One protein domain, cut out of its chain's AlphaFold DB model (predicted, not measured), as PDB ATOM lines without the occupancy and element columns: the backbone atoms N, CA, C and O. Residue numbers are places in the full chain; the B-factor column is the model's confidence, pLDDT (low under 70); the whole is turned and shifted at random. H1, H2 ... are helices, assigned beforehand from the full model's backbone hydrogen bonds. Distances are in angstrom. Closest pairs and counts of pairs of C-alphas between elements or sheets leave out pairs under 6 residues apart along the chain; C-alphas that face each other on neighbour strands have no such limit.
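What this domain is: This is residues 230 to 341 of the 1239 residues of an uncharacterized protein of Oceanospirillaceae bacterium (UniProt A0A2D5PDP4). A loose core of short helix H3 beside H5, running opposite ways, has the longest helix, H2, crossing H5 near one end, while H6 makes an arm at the far end of the whole, its residues 336 to 341 sticking out free. H1 makes a corner with the first part of H2, and H4 stands crosswise near the ends of H3 and H5. The printed part has 112 residues with six named helices, H1 to H6 in order, and no named strand; its class is all helix. It is elongated, 54 by 33 by 21 A, and only just loose, close to compact, with a radius of gyration of the C-alphas of 16.2 A.

Where its parts are: H1, residues 231 to 237, begins at C-alpha 231 (18.447, -1.792, -32.146). H2, residues 239 to 255, is 24.4 A long. H3 is residues 271 to 277, and H4 residues 289 to 296. H5, residues 305 to 317, is 18.4 A long; H6, residues 329 to 341, is 18.5 A long and ends at C-alpha 341 (24.612, -24.503, 7.350).

How they stand to each other: H1 and H2 only just touch, only at the corner, with 3 pairs of C-alphas within 8 A, the closest Leu 235 and Tyr 242 at 5.0 A. H2 touches residues 312 to 316 of H5 at a steep tilt of 43 degrees, the closest C-alphas being Ala 250 and Leu 316, 6.8 A. H3 touches H5 at a shallow tilt of 18 degrees, opposite ways, closest at Val 272 and Ala 309, whose C-alphas are 5.5 A apart. H4 is close to H5 but not clearly touching, the closest C-alphas being Met 296 and Leu 305, 5.2 A. H6 touches no helix. Every O i to N i+4 pair is within hydrogen-bond range in H1 to H6.

The domain as a whole: The C-alphas of Glu 237 and Tyr 341 are farthest apart, 55.1 A. The printed part has no cut. The links H2 to H3, H3 to H4 and H5 to H6 are long. Residues 286 to 287 and 335 to 341 have pLDDT under 70.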
ATOM      1  N   PRO A 230      15.688   2.175 -31.512       95.06
ATOM      2  CA  PRO A 230      15.859   0.815 -31.000       95.06
ATOM      3  C   PRO A 230      16.714  -0.054 -31.928       95.06
ATOM      4  O   PRO A 230      16.582   0.037 -33.155       95.06
ATOM      5  N   LEU A 231      17.550  -0.933 -31.361       97.06
ATOM      6  CA  LEU A 231      18.447  -1.792 -32.146       97.06
ATOM      7  C   LEU A 231      17.668  -2.640 -33.159       97.06
ATOM      8  O   LEU A 231      18.063  -2.757 -34.314       97.06
ATOM      9  N   GLY A 232      16.522  -3.189 -32.763       95.81
ATOM     10  CA  GLY A 232      15.672  -3.987 -33.636       95.81
ATOM     11  C   GLY A 232      15.204  -3.232 -34.882       95.81
ATOM     12  O   GLY A 232      15.190  -3.806 -35.969       95.81
ATOM     13  N   GLU A 233      14.880  -1.942 -34.767       95.38
ATOM     14  CA  GLU A 233      14.517  -1.113 -35.924       95.38
ATOM     15  C   GLU A 233      15.734  -0.833 -36.815       95.38
ATOM     16  O   GLU A 233      15.646  -0.968 -38.036       95.38
ATOM     17  N   TYR A 234      16.902  -0.558 -36.224       97.50
ATOM     18  CA  TYR A 234      18.151  -0.423 -36.977       97.50
ATOM     19  C   TYR A 234      18.499  -1.703 -37.762       97.50
ATOM     20  O   TYR A 234      18.860  -1.637 -38.938       97.50
ATOM     21  N   LEU A 235      18.335  -2.883 -37.155       97.38
ATOM     22  CA  LEU A 235      18.596  -4.176 -37.799       97.38
ATOM     23  C   LEU A 235      17.588  -4.492 -38.921       97.38
ATOM     24  O   LEU A 235      17.962  -5.109 -39.921       97.38
ATOM     25  N   LYS A 236      16.329  -4.042 -38.806       95.44
ATOM     26  CA  LYS A 236      15.338  -4.125 -39.900       95.44
ATOM     27  C   LYS A 236      15.736  -3.274 -41.101       95.44
ATOM     28  O   LYS A 236      15.551  -3.696 -42.243       95.44
ATOM     29  N   GLU A 237      16.264  -2.081 -40.845       95.94
ATOM     30  CA  GLU A 237      16.713  -1.154 -41.885       95.94
ATOM     31  C   GLU A 237      18.025  -1.604 -42.550       95.94
ATOM     32  O   GLU A 237      18.259  -1.258 -43.712       95.94
ATOM     33  N   ASN A 238      18.834  -2.422 -41.863       96.00
ATOM     34  CA  ASN A 238      20.159  -2.872 -42.303       96.00
ATOM     35  C   ASN A 238      20.302  -4.414 -42.209       96.00
ATOM     36  O   ASN A 238      20.900  -4.938 -41.266       96.00
ATOM     37  N   PRO A 239      19.777  -5.189 -43.181       93.31
ATOM     38  CA  PRO A 239      19.751  -6.657 -43.115       93.31
ATOM     39  C   PRO A 239      21.125  -7.341 -43.021       93.31
ATOM     40  O   PRO A 239      21.233  -8.445 -42.484       93.31
ATOM     41  N   GLU A 240      22.177  -6.728 -43.563       94.44
ATOM     42  CA  GLU A 240      23.560  -7.188 -43.418       94.44
ATOM     43  C   GLU A 240      24.046  -7.118 -41.965       94.44
ATOM     44  O   GLU A 240      24.695  -8.059 -41.499       94.44
ATOM     45  N   GLU A 241      23.651  -6.075 -41.233       97.06
ATOM     46  CA  GLU A 241      23.954  -5.903 -39.811       97.06
ATOM     47  C   GLU A 241      23.186  -6.931 -38.977       97.06
ATOM     48  O   GLU A 241      23.740  -7.504 -38.044       97.06
ATOM     49  N   TYR A 242      21.950  -7.279 -39.360       96.88
ATOM     50  CA  TYR A 242      21.207  -8.369 -38.716       96.88
ATOM     51  C   TYR A 242      21.896  -9.733 -38.868       96.88
ATOM     52  O   TYR A 242      21.977 -10.514 -37.914       96.88
ATOM     53  N   GLN A 243      22.437 -10.032 -40.054       95.25
ATOM     54  CA  GLN A 243      23.203 -11.265 -40.261       95.25
ATOM     55  C   GLN A 243      24.468 -11.290 -39.404       95.25
ATOM     56  O   GLN A 243      24.782 -12.324 -38.808       95.25
ATOM     57  N   TRP A 244      25.169 -10.158 -39.320       97.56
ATOM     58  CA  TRP A 244      26.335 -10.029 -38.461       97.56
ATOM     59  C   TRP A 244      25.964 -10.161 -36.976       97.56
ATOM     60  O   TRP A 244      26.580 -10.973 -36.291       97.56
ATOM     61  N   PHE A 245      24.900  -9.498 -36.504       97.88
ATOM     62  CA  PHE A 245      24.371  -9.609 -35.139       97.88
ATOM     63  C   PHE A 245      24.091 -11.066 -34.752       97.88
ATOM     64  O   PHE A 245      24.583 -11.534 -33.727       97.88
ATOM     65  N   ARG A 246      23.379 -11.830 -35.597       97.06
ATOM     66  CA  ARG A 246      23.111 -13.260 -35.339       97.06
ATOM     67  C   ARG A 246      24.401 -14.068 -35.200       97.06
ATOM     68  O   ARG A 246      24.480 -14.957 -34.353       97.06
ATOM     69  N   MET A 247      25.398 -13.793 -36.042       96.56
ATOM     70  CA  MET A 247      26.694 -14.471 -35.983       96.56
ATOM     71  C   MET A 247      27.488 -14.083 -34.734       96.56
ATOM     72  O   MET A 247      28.048 -14.968 -34.090       96.56
ATOM     73  N   ALA A 248      27.510 -12.797 -34.386       97.25
ATOM     74  CA  ALA A 248      28.215 -12.262 -33.230       97.25
ATOM     75  C   ALA A 248      27.594 -12.756 -31.913       97.25
ATOM     76  O   ALA A 248      28.323 -13.250 -31.058       97.25
ATOM     77  N   LEU A 249      26.262 -12.743 -31.786       97.62
ATOM     78  CA  LEU A 249      25.555 -13.291 -30.624       97.62
ATOM     79  C   LEU A 249      25.806 -14.796 -30.471       97.62
ATOM     80  O   LEU A 249      26.085 -15.279 -29.375       97.62
ATOM     81  N   ALA A 250      25.768 -15.543 -31.580       95.94
ATOM     82  CA  ALA A 250      26.079 -16.967 -31.553       95.94
ATOM     83  C   ALA A 250      27.523 -17.240 -31.118       95.94
ATOM     84  O   ALA A 250      27.770 -18.171 -30.358       95.94
ATOM     85  N   GLN A 251      28.476 -16.452 -31.620       95.19
ATOM     86  CA  GLN A 251      29.876 -16.564 -31.233       95.19
ATOM     87  C   GLN A 251      30.049 -16.251 -29.743       95.19
ATOM     88  O   GLN A 251      30.648 -17.058 -29.038       95.19
ATOM     89  N   ARG A 252      29.450 -15.156 -29.259       94.75
ATOM     90  CA  ARG A 252      29.481 -14.756 -27.850       94.75
ATOM     91  C   ARG A 252      28.979 -15.867 -26.933       94.75
ATOM     92  O   ARG A 252      29.707 -16.258 -26.035       94.75
ATOM     93  N   LEU A 253      27.801 -16.439 -27.196       94.88
ATOM     94  CA  LEU A 253      27.213 -17.476 -26.329       94.88
ATOM     95  C   LEU A 253      27.989 -18.805 -26.349       94.88
ATOM     96  O   LEU A 253      27.882 -19.598 -25.418       94.88
ATOM     97  N   LEU A 254      28.763 -19.071 -27.409       93.19
ATOM     98  CA  LEU A 254      29.665 -20.227 -27.470       93.19
ATOM     99  C   LEU A 254      31.001 -19.970 -26.760       93.19
ATOM    100  O   LEU A 254      31.627 -20.924 -26.298       93.19
ATOM    101  N   GLU A 255      31.453 -18.717 -26.715       93.56
ATOM    102  CA  GLU A 255      32.684 -18.304 -26.037       93.56
ATOM    103  C   GLU A 255      32.472 -18.112 -24.530       93.56
ATOM    104  O   GLU A 255      33.302 -18.557 -23.736       93.56
ATOM    105  N   GLN A 256      31.361 -17.489 -24.137       92.06
ATOM    106  CA  GLN A 256      30.988 -17.224 -22.754       92.06
ATOM    107  C   GLN A 256      29.460 -17.339 -22.589       92.06
ATOM    108  O   GLN A 256      28.729 -16.544 -23.189       92.06
ATOM    109  N   PRO A 257      28.974 -18.296 -21.773       92.56
ATOM    110  CA  PRO A 257      27.560 -18.398 -21.414       92.56
ATOM    111  C   PRO A 257      27.013 -17.098 -20.807       92.56
ATOM    112  O   PRO A 257      27.762 -16.321 -20.211       92.56
ATOM    113  N   MET A 258      25.709 -16.875 -20.963       94.19
ATOM    114  CA  MET A 258      24.999 -15.770 -20.313       94.19
ATOM    115  C   MET A 258      24.899 -16.010 -18.805       94.19
ATOM    116  O   MET A 258      24.508 -17.092 -18.375       94.19
ATOM    117  N   MET A 259      25.261 -15.012 -18.010       94.31
ATOM    118  CA  MET A 259      25.081 -15.054 -16.560       94.31
ATOM    119  C   MET A 259      23.591 -14.931 -16.206       94.31
ATOM    120  O   MET A 259      22.889 -14.159 -16.857       94.31
ATOM    121  N   LEU A 260      23.114 -15.724 -15.245       92.00
ATOM    122  CA  LEU A 260      21.762 -15.618 -14.669       92.00
ATOM    123  C   LEU A 260      21.786 -14.715 -13.429       92.00
ATOM    124  O   LEU A 260      22.869 -14.496 -12.886       92.00
ATOM    125  N   SER A 261      20.630 -14.190 -13.007       87.25
ATOM    126  CA  SER A 261      20.557 -13.302 -11.839       87.25
ATOM    127  C   SER A 261      20.790 -14.077 -10.539       87.25
ATOM    128  O   SER A 261      21.760 -13.800  -9.841       87.25
ATOM    129  N   THR A 262      20.014 -15.134 -10.292       84.62
ATOM    130  CA  THR A 262      20.118 -15.974  -9.088       84.62
ATOM    131  C   THR A 262      20.235 -17.466  -9.423       84.62
ATOM    132  O   THR A 262      20.136 -17.883 -10.587       84.62
ATOM    133  N   THR A 263      20.499 -18.292  -8.408       82.06
ATOM    134  CA  THR A 263      20.572 -19.757  -8.529       82.06
ATOM    135  C   THR A 263      19.199 -20.429  -8.649       82.06
ATOM    136  O   THR A 263      19.121 -21.538  -9.186       82.06
ATOM    137  N   ASP A 264      18.114 -19.718  -8.325       80.69
ATOM    138  CA  ASP A 264      16.726 -20.169  -8.522       80.69
ATOM    139  C   ASP A 264      16.343 -20.311 -10.005       80.69
ATOM    140  O   ASP A 264      15.446 -21.073 -10.386       80.69
ATOM    141  N   GLU A 265      17.042 -19.596 -10.887       79.75
ATOM    142  CA  GLU A 265      16.791 -19.651 -12.318       79.75
ATOM    143  C   GLU A 265      17.357 -20.929 -12.973       79.75
ATOM    144  O   GLU A 265      18.541 -21.238 -12.842       79.75
ATOM    145  N   PRO A 266      16.595 -21.666 -13.807       80.56
ATOM    146  CA  PRO A 266      17.105 -22.897 -14.417       80.56
ATOM    147  C   PRO A 266      18.212 -22.687 -15.478       80.56
ATOM    148  O   PRO A 266      18.002 -22.047 -16.507       80.56
ATOM    149  N   LEU A 267      19.342 -23.401 -15.362       81.44
ATOM    150  CA  LEU A 267      20.468 -23.404 -16.336       81.44
ATOM    151  C   LEU A 267      20.129 -23.798 -17.795       81.44
ATOM    152  O   LEU A 267      20.971 -23.724 -18.691       81.44
ATOM    153  N   ASN A 268      18.923 -24.300 -18.066       76.38
ATOM    154  CA  ASN A 268      18.526 -24.774 -19.397       76.38
ATOM    155  C   ASN A 268      17.596 -23.816 -20.150       76.38
ATOM    156  O   ASN A 268      17.037 -24.205 -21.182       76.38
ATOM    157  N   GLN A 269      17.453 -22.579 -19.676       82.12
ATOM    158  CA  GLN A 269      16.702 -21.539 -20.371       82.12
ATOM    159  C   GLN A 269      17.290 -21.205 -21.756       82.12
ATOM    160  O   GLN A 269      18.411 -21.585 -22.111       82.12
ATOM    161  N   ASN A 270      16.497 -20.514 -22.579       89.06
ATOM    162  CA  ASN A 270      16.922 -20.025 -23.886       89.06
ATOM    163  C   ASN A 270      17.416 -18.569 -23.766       89.06
ATOM    164  O   ASN A 270      16.595 -17.657 -23.885       89.06
ATOM    165  N   PRO A 271      18.735 -18.323 -23.619       91.50
ATOM    166  CA  PRO A 271      19.259 -16.967 -23.442       91.50
ATOM    167  C   PRO A 271      19.030 -16.085 -24.672       91.50
ATOM    168  O   PRO A 271      18.990 -14.866 -24.564       91.50
ATOM    169  N   VAL A 272      18.836 -16.676 -25.859       95.69
ATOM    170  CA  VAL A 272      18.597 -15.910 -27.089       95.69
ATOM    171  C   VAL A 272      17.276 -15.144 -27.010       95.69
ATOM    172  O   VAL A 272      17.197 -14.046 -27.556       95.69
ATOM    173  N   LEU A 273      16.262 -15.679 -26.319       91.69
ATOM    174  CA  LEU A 273      14.994 -14.965 -26.133       91.69
ATOM    175  C   LEU A 273      15.213 -13.661 -25.364       91.69
ATOM    176  O   LEU A 273      14.762 -12.624 -25.838       91.69
ATOM    177  N   GLY A 274      15.994 -13.685 -24.280       90.19
ATOM    178  CA  GLY A 274      16.307 -12.490 -23.488       90.19
ATOM    179  C   GLY A 274      17.006 -11.382 -24.288       90.19
ATOM    180  O   GLY A 274      16.736 -10.203 -24.076       90.19
ATOM    181  N   PHE A 275      17.845 -11.733 -25.272       95.25
ATOM    182  CA  PHE A 275      18.431 -10.748 -26.196       95.25
ATOM    183  C   PHE A 275      17.414 -10.181 -27.188       95.25
ATOM    184  O   PHE A 275      17.486  -9.006 -27.536       95.25
ATOM    185  N   TYR A 276      16.492 -11.011 -27.680       95.38
ATOM    186  CA  TYR A 276      15.467 -10.579 -28.634       95.38
ATOM    187  C   TYR A 276      14.374  -9.741 -27.969       95.38
ATOM    188  O   TYR A 276      13.850  -8.829 -28.609       95.38
ATOM    189  N   MET A 277      14.084 -10.001 -26.690       91.56
ATOM    190  CA  MET A 277      13.158  -9.207 -25.885       91.56
ATOM    191  C   MET A 277      13.607  -7.749 -25.766       91.56
ATOM    192  O   MET A 277      12.779  -6.849 -25.826       91.56
ATOM    193  N   THR A 278      14.917  -7.500 -25.706       93.38
ATOM    194  CA  THR A 278      15.481  -6.150 -25.556       93.38
ATOM    195  C   THR A 278      15.836  -5.478 -26.891       93.38
ATOM    196  O   THR A 278      16.567  -4.491 -26.903       93.38
ATOM    197  N   LEU A 279      15.373  -5.993 -28.042       94.75
ATOM    198  CA  LEU A 279      15.627  -5.365 -29.352       94.75
ATOM    199  C   LEU A 279      14.682  -4.196 -29.658       94.75
ATOM    200  O   LEU A 279      15.040  -3.310 -30.436       94.75
ATOM    201  N   LEU A 280      13.468  -4.214 -29.115       91.56
ATOM    202  CA  LEU A 280      12.427  -3.215 -29.359       91.56
ATOM    203  C   LEU A 280      11.873  -2.715 -28.016       91.56
ATOM    204  O   LEU A 280      11.974  -3.449 -27.036       91.56
ATOM    205  N   PRO A 281      11.265  -1.516 -27.963       87.81
ATOM    206  CA  PRO A 281      10.568  -1.049 -26.768       87.81
ATOM    207  C   PRO A 281       9.408  -1.989 -26.444       87.81
ATOM    208  O   PRO A 281       8.619  -2.323 -27.339       87.81
ATOM    209  N   PHE A 282       9.325  -2.426 -25.191       82.94
ATOM    210  CA  PHE A 282       8.238  -3.275 -24.717       82.94
ATOM    211  C   PHE A 282       6.955  -2.440 -24.567       82.94
ATOM    212  O   PHE A 282       6.993  -1.342 -24.024       82.94
ATOM    213  N   GLU A 283       5.837  -2.931 -25.104       72.19
ATOM    214  CA  GLU A 283       4.521  -2.279 -25.016       72.19
ATOM    215  C   GLU A 283       3.617  -3.229 -24.214       72.19
ATOM    216  O   GLU A 283       3.122  -4.193 -24.801       72.19
ATOM    217  N   GLY A 284       3.473  -3.007 -22.904       72.06
ATOM    218  CA  GLY A 284       2.713  -3.867 -21.984       72.06
ATOM    219  C   GLY A 284       3.365  -3.973 -20.604       72.06
ATOM    220  O   GLY A 284       4.401  -3.350 -20.364       72.06
ATOM    221  N   ASP A 285       2.788  -4.794 -19.735       70.88
ATOM    222  CA  ASP A 285       3.385  -5.148 -18.447       70.88
ATOM    223  C   ASP A 285       4.355  -6.334 -18.621       70.88
ATOM    224  O   ASP A 285       4.005  -7.375 -19.181       70.88
ATOM    225  N   ARG A 286       5.615  -6.168 -18.198       68.25
ATOM    226  CA  ARG A 286       6.650  -7.212 -18.319       68.25
ATOM    227  C   ARG A 286       6.421  -8.376 -17.358       68.25
ATOM    228  O   ARG A 286       6.965  -9.454 -17.597       68.25
ATOM    229  N   TRP A 287       5.614  -8.163 -16.323       69.56
ATOM    230  CA  TRP A 287       5.211  -9.174 -15.353       69.56
ATOM    231  C   TRP A 287       4.007  -9.995 -15.846       69.56
ATOM    232  O   TRP A 287       3.776 -11.106 -15.368       69.56
ATOM    233  N   GLU A 288       3.286  -9.509 -16.864       70.69
ATOM    234  CA  GLU A 288       2.156 -10.207 -17.481       70.69
ATOM    235  C   GLU A 288       2.610 -11.125 -18.632       70.69
ATOM    236  O   GLU A 288       3.000 -10.684 -19.719       70.69
ATOM    237  N   GLU A 289       2.498 -12.447 -18.437       71.44
ATOM    238  CA  GLU A 289       2.898 -13.458 -19.436       71.44
ATOM    239  C   GLU A 289       2.226 -13.236 -20.808       71.44
ATOM    240  O   GLU A 289       2.836 -13.490 -21.849       71.44
ATOM    241  N   GLU A 290       0.966 -12.782 -20.831       70.50
ATOM    242  CA  GLU A 290       0.221 -12.568 -22.079       70.50
ATOM    243  C   GLU A 290       0.796 -11.410 -22.907       70.50
ATOM    244  O   GLU A 290       0.840 -11.509 -24.140       70.50
ATOM    245  N   ASP A 291       1.288 -10.360 -22.248       75.69
ATOM    246  CA  ASP A 291       1.924  -9.214 -22.894       75.69
ATOM    247  C   ASP A 291       3.309  -9.589 -23.423       75.69
ATOM    248  O   ASP A 291       3.649  -9.257 -24.566       75.69
ATOM    249  N   VAL A 292       4.075 -10.378 -22.661       78.25
ATOM    250  CA  VAL A 292       5.364 -10.926 -23.111       78.25
ATOM    251  C   VAL A 292       5.182 -11.830 -24.332       78.25
ATOM    252  O   VAL A 292       5.873 -11.658 -25.343       78.25
ATOM    253  N   ASP A 293       4.214 -12.750 -24.294       80.38
ATOM    254  CA  ASP A 293       3.882 -13.617 -25.426       80.38
ATOM    255  C   ASP A 293       3.451 -12.781 -26.644       80.38
ATOM    256  O   ASP A 293       3.952 -12.977 -27.756       80.38
ATOM    257  N   ALA A 294       2.546 -11.813 -26.459       81.88
ATOM    258  CA  ALA A 294       2.077 -10.943 -27.536       81.88
ATOM    259  C   ALA A 294       3.221 -10.131 -28.158       81.88
ATOM    260  O   ALA A 294       3.304 -10.008 -29.390       81.88
ATOM    261  N   PHE A 295       4.128  -9.617 -27.327       86.75
ATOM    262  CA  PHE A 295       5.326  -8.912 -27.755       86.75
ATOM    263  C   PHE A 295       6.244  -9.818 -28.582       86.75
ATOM    264  O   PHE A 295       6.637  -9.453 -29.694       86.75
ATOM    265  N   MET A 296       6.520 -11.031 -28.105       88.81
ATOM    266  CA  MET A 296       7.407 -11.981 -28.781       88.81
ATOM    267  C   MET A 296       6.841 -12.509 -30.108       88.81
ATOM    268  O   MET A 296       7.604 -12.891 -31.003       88.81
ATOM    269  N   GLN A 297       5.521 -12.445 -30.302       89.50
ATOM    270  CA  GLN A 297       4.865 -12.751 -31.578       89.50
ATOM    271  C   GLN A 297       4.919 -11.608 -32.611       89.50
ATOM    272  O   GLN A 297       4.510 -11.805 -33.765       89.50
ATOM    273  N   LYS A 298       5.436 -10.416 -32.267       87.38
ATOM    274  CA  LYS A 298       5.576  -9.302 -33.223       87.38
ATOM    275  C   LYS A 298       6.468  -9.711 -34.401       87.38
ATOM    276  O   LYS A 298       7.547 -10.275 -34.236       87.38
ATOM    277  N   THR A 299       6.016  -9.403 -35.620       91.00
ATOM    278  CA  THR A 299       6.794  -9.655 -36.844       91.00
ATOM    279  C   THR A 299       8.061  -8.801 -36.848       91.00
ATOM    280  O   THR A 299       7.984  -7.579 -36.707       91.00
ATOM    281  N   PHE A 300       9.215  -9.440 -37.050       88.62
ATOM    282  CA  PHE A 300      10.520  -8.793 -36.986       88.62
ATOM    283  C   PHE A 300      11.192  -8.668 -38.363       88.62
ATOM    284  O   PHE A 300      11.014  -7.645 -39.023       88.62
ATOM    285  N   ILE A 301      11.935  -9.687 -38.814       91.19
ATOM    286  CA  ILE A 301      12.665  -9.688 -40.098       91.19
ATOM    287  C   ILE A 301      11.967 -10.598 -41.106       91.19
ATOM    288  O   ILE A 301      11.442 -10.132 -42.118       91.19
ATOM    289  N   SER A 302      11.958 -11.903 -40.834       86.00
ATOM    290  CA  SER A 302      11.317 -12.904 -41.690       86.00
ATOM    291  C   SER A 302      10.236 -13.706 -40.967       86.00
ATOM    292  O   SER A 302       9.313 -14.201 -41.619       86.00
ATOM    293  N   ALA A 303      10.314 -13.763 -39.636       91.50
ATOM    294  CA  ALA A 303       9.341 -14.381 -38.741       91.50
ATOM    295  C   ALA A 303       9.066 -13.485 -37.512       91.50
ATOM    296  O   ALA A 303       9.367 -12.283 -37.534       91.50
ATOM    297  N   SER A 304       8.436 -14.035 -36.471       92.38
ATOM    298  CA  SER A 304       8.301 -13.354 -35.177       92.38
ATOM    299  C   SER A 304       9.654 -13.236 -34.458       92.38
ATOM    300  O   SER A 304      10.618 -13.913 -34.830       92.38
ATOM    301  N   LEU A 305       9.741 -12.382 -33.430       92.62
ATOM    302  CA  LEU A 305      10.925 -12.312 -32.559       92.62
ATOM    303  C   LEU A 305      11.241 -13.686 -31.947       92.62
ATOM    304  O   LEU A 305      12.395 -14.114 -31.974       92.62
ATOM    305  N   GLU A 306      10.216 -14.396 -31.457       91.25
ATOM    306  CA  GLU A 306      10.372 -15.734 -30.868       91.25
ATOM    307  C   GLU A 306      10.910 -16.755 -31.875       91.25
ATOM    308  O   GLU A 306      11.813 -17.525 -31.545       91.25
ATOM    309  N   ASP A 307      10.384 -16.766 -33.102       91.56
ATOM    310  CA  ASP A 307      10.784 -17.731 -34.130       91.56
ATOM    311  C   ASP A 307      12.250 -17.530 -34.542       91.56
ATOM    312  O   ASP A 307      13.013 -18.496 -34.621       91.56
ATOM    313  N   GLU A 308      12.672 -16.279 -34.760       93.38
ATOM    314  CA  GLU A 308      14.060 -15.944 -35.110       93.38
ATOM    315  C   GLU A 308      15.029 -16.314 -33.965       93.38
ATOM    316  O   GLU A 308      16.093 -16.905 -34.202       93.38
ATOM    317  N   ALA A 309      14.648 -16.029 -32.712       94.31
ATOM    318  CA  ALA A 309      15.418 -16.394 -31.524       94.31
ATOM    319  C   ALA A 309      15.517 -17.917 -31.344       94.31
ATOM    320  O   ALA A 309      16.597 -18.462 -31.101       94.31
ATOM    321  N   THR A 310      14.400 -18.626 -31.508       91.81
ATOM    322  CA  THR A 310      14.313 -20.085 -31.369       91.81
ATOM    323  C   THR A 310      15.106 -20.799 -32.460       91.81
ATOM    324  O   THR A 310      15.792 -21.787 -32.181       91.81
ATOM    325  N   GLU A 311      15.083 -20.293 -33.695       93.56
ATOM    326  CA  GLU A 311      15.916 -20.812 -34.780       93.56
ATOM    327  C   GLU A 311      17.406 -20.697 -34.432       93.56
ATOM    328  O   GLU A 311      18.160 -21.666 -34.570       93.56
ATOM    329  N   LEU A 312      17.839 -19.531 -33.939       94.19
ATOM    330  CA  LEU A 312      19.227 -19.313 -33.539       94.19
ATOM    331  C   LEU A 312      19.634 -20.194 -32.348       94.19
ATOM    332  O   LEU A 312      20.700 -20.810 -32.381       94.19
ATOM    333  N   PHE A 313      18.778 -20.320 -31.333       93.81
ATOM    334  CA  PHE A 313      19.019 -21.196 -30.186       93.81
ATOM    335  C   PHE A 313      19.156 -22.663 -30.596       93.81
ATOM    336  O   PHE A 313      20.074 -23.357 -30.151       93.81
ATOM    337  N   LYS A 314      18.304 -23.135 -31.512       91.31
ATOM    338  CA  LYS A 314      18.400 -24.493 -32.057       91.31
ATOM    339  C   LYS A 314      19.740 -24.726 -32.756       91.31
ATOM    340  O   LYS A 314      20.389 -25.740 -32.509       91.31
ATOM    341  N   LEU A 315      20.194 -23.768 -33.568       91.44
ATOM    342  CA  LEU A 315      21.508 -23.832 -34.220       91.44
ATOM    343  C   LEU A 315      22.666 -23.862 -33.211       91.44
ATOM    344  O   LEU A 315      23.686 -24.498 -33.477       91.44
ATOM    345  N   LEU A 316      22.530 -23.191 -32.065       92.50
ATOM    346  CA  LEU A 316      23.522 -23.218 -30.987       92.50
ATOM    347  C   LEU A 316      23.547 -24.566 -30.263       92.50
ATOM    348  O   LEU A 316      24.623 -25.142 -30.096       92.50
ATOM    349  N   LYS A 317      22.381 -25.120 -29.912       89.62
ATOM    350  CA  LYS A 317      22.268 -26.445 -29.275       89.62
ATOM    351  C   LYS A 317      22.751 -27.587 -30.176       89.62
ATOM    352  O   LYS A 317      23.200 -28.611 -29.676       89.62
ATOM    353  N   GLU A 318      22.741 -27.413 -31.498       90.06
ATOM    354  CA  GLU A 318      23.380 -28.355 -32.430       90.06
ATOM    355  C   GLU A 318      24.923 -28.284 -32.411       90.06
ATOM    356  O   GLU A 318      25.589 -29.228 -32.842       90.06
ATOM    357  N   ARG A 319      25.511 -27.178 -31.930       90.94
ATOM    358  CA  ARG A 319      26.966 -26.926 -31.931       90.94
ATOM    359  C   ARG A 319      27.651 -27.201 -30.595       90.94
ATOM    360  O   ARG A 319      28.867 -27.390 -30.593       90.94
ATOM    361  N   THR A 320      26.918 -27.222 -29.486       88.06
ATOM    362  CA  THR A 320      27.476 -27.462 -28.151       88.06
ATOM    363  C   THR A 320      26.534 -28.279 -27.274       88.06
ATOM    364  O   THR A 320      25.317 -28.149 -27.363       88.06
ATOM    365  N   MET A 321      27.121 -29.112 -26.411       83.00
ATOM    366  CA  MET A 321      26.411 -29.800 -25.325       83.00
ATOM    367  C   MET A 321      26.493 -29.027 -24.002       83.00
ATOM    368  O   MET A 321      25.811 -29.395 -23.050       83.00
ATOM    369  N   ASN A 322      27.329 -27.986 -23.930       85.44
ATOM    370  CA  ASN A 322      27.468 -27.175 -22.726       85.44
ATOM    371  C   ASN A 322      26.231 -26.273 -22.546       85.44
ATOM    372  O   ASN A 322      25.623 -25.866 -23.548       85.44
ATOM    373  N   PRO A 323      25.863 -25.937 -21.297       88.75
ATOM    374  CA  PRO A 323      24.890 -24.887 -21.018       88.75
ATOM    375  C   PRO A 323      25.270 -23.573 -21.712       88.75
ATOM    376  O   PRO A 323      26.449 -23.262 -21.877       88.75
ATOM    377  N   LEU A 324      24.253 -22.834 -22.159       93.06
ATOM    378  CA  LEU A 324      24.425 -21.497 -22.744       93.06
ATOM    379  C   LEU A 324      24.195 -20.391 -21.705       93.06
ATOM    380  O   LEU A 324      24.349 -19.218 -22.032       93.06
ATOM    381  N   THR A 325      23.860 -20.780 -20.475       93.69
ATOM    382  CA  THR A 325      23.770 -19.923 -19.297       93.69
ATOM    383  C   THR A 325      24.640 -20.485 -18.165       93.69
ATOM    384  O   THR A 325      25.037 -21.655 -18.215       93.69
ATOM    385  N   CYS A 326      24.990 -19.658 -17.180       92.44
ATOM    386  CA  CYS A 326      25.768 -20.046 -16.002       92.44
ATOM    387  C   CYS A 326      25.415 -19.194 -14.775       92.44
ATOM    388  O   CYS A 326      25.043 -18.032 -14.928       92.44
ATOM    389  N   TYR A 327      25.625 -19.742 -13.579       91.56
ATOM    390  CA  TYR A 327      25.626 -18.970 -12.335       91.56
ATOM    391  C   TYR A 327      26.978 -18.294 -12.104       91.56
ATOM    392  O   TYR A 327      28.001 -18.692 -12.680       91.56
ATOM    393  N   ALA A 328      26.974 -17.277 -11.250       90.75
ATOM    394  CA  ALA A 328      28.189 -16.681 -10.728       90.75
ATOM    395  C   ALA A 328      28.931 -17.659  -9.815       90.75
ATOM    396  O   ALA A 328      28.344 -18.563  -9.222       90.75
ATOM    397  N   LYS A 329      30.252 -17.496  -9.719       85.62
ATOM    398  CA  LYS A 329      31.076 -18.396  -8.908       85.62
ATOM    399  C   LYS A 329      30.821 -18.175  -7.414       85.62
ATOM    400  O   LYS A 329      30.768 -19.157  -6.689       85.62
ATOM    401  N   ALA A 330      30.636 -16.919  -7.001       81.94
ATOM    402  CA  ALA A 330      30.347 -16.570  -5.615       81.94
ATOM    403  C   ALA A 330      28.996 -17.125  -5.145       81.94
ATOM    404  O   ALA A 330      28.934 -17.642  -4.040       81.94
ATOM    405  N   HIS A 331      27.956 -17.110  -5.990       81.88
ATOM    406  CA  HIS A 331      26.647 -17.680  -5.637       81.88
ATOM    407  C   HIS A 331      26.740 -19.186  -5.377       81.88
ATOM    408  O   HIS A 331      26.224 -19.665  -4.384       81.88
ATOM    409  N   ILE A 332      27.468 -19.930  -6.222       79.44
ATOM    410  CA  ILE A 332      27.679 -21.371  -6.002       79.44
ATOM    411  C   ILE A 332      28.425 -21.617  -4.681       79.44
ATOM    412  O   ILE A 332      28.079 -22.534  -3.951       79.44
ATOM    413  N   GLU A 333      29.451 -20.814  -4.379       74.81
ATOM    414  CA  GLU A 333      30.215 -20.936  -3.128       74.81
ATOM    415  C   GLU A 333      29.360 -20.558  -1.900       74.81
ATOM    416  O   GLU A 333      29.496 -21.204  -0.865       74.81
ATOM    417  N   ARG A 334      28.458 -19.574  -2.025       70.19
ATOM    418  CA  ARG A 334      27.514 -19.151  -0.977       70.19
ATOM    419  C   ARG A 334      26.434 -20.209  -0.734       70.19
ATOM    420  O   ARG A 334      26.213 -20.557   0.415       70.19
ATOM    421  N   ASP A 335      25.825 -20.756  -1.785       68.44
ATOM    422  CA  ASP A 335      24.800 -21.806  -1.677       68.44
ATOM    423  C   ASP A 335      25.379 -23.100  -1.091       68.44
ATOM    424  O   ASP A 335      24.735 -23.731  -0.264       68.44
ATOM    425  N   GLU A 336      26.607 -23.485  -1.468       67.88
ATOM    426  CA  GLU A 336      27.293 -24.636  -0.860       67.88
ATOM    427  C   GLU A 336      27.560 -24.406   0.641       67.88
ATOM    428  O   GLU A 336      27.332 -25.314   1.441       67.88
ATOM    429  N   ASP A 337      28.005 -23.202   1.030       62.09
ATOM    430  CA  ASP A 337      28.233 -22.837   2.437       62.09
ATOM    431  C   ASP A 337      26.883 -22.735   3.216       62.09
ATOM    432  O   ASP A 337      26.819 -23.121   4.385       62.09
ATOM    433  N   TYR A 338      25.789 -22.290   2.577       59.22
ATOM    434  CA  TYR A 338      24.450 -22.137   3.178       59.22
ATOM    435  C   TYR A 338      23.671 -23.461   3.285       59.22
ATOM    436  O   TYR A 338      23.035 -23.719   4.305       59.22
ATOM    437  N   GLU A 339      23.749 -24.349   2.289       59.97
ATOM    438  CA  GLU A 339      23.203 -25.713   2.385       59.97
ATOM    439  C   GLU A 339      23.930 -26.516   3.480       59.97
ATOM    440  O   GLU A 339      23.282 -27.224   4.252       59.97
ATOM    441  N   GLU A 340      25.257 -26.366   3.619       59.53
ATOM    442  CA  GLU A 340      26.016 -26.970   4.729       59.53
ATOM    443  C   GLU A 340      25.571 -26.417   6.098       59.53
ATOM    444  O   GLU A 340      25.547 -27.164   7.081       59.53
ATOM    445  N   TYR A 341      25.169 -25.143   6.155       55.31
ATOM    446  CA  TYR A 341      24.612 -24.503   7.350       55.31
ATOM    447  C   TYR A 341      23.207 -25.018   7.703       55.31
ATOM    448  O   TYR A 341      22.964 -25.374   8.856       55.31
TER     449      TYR A 341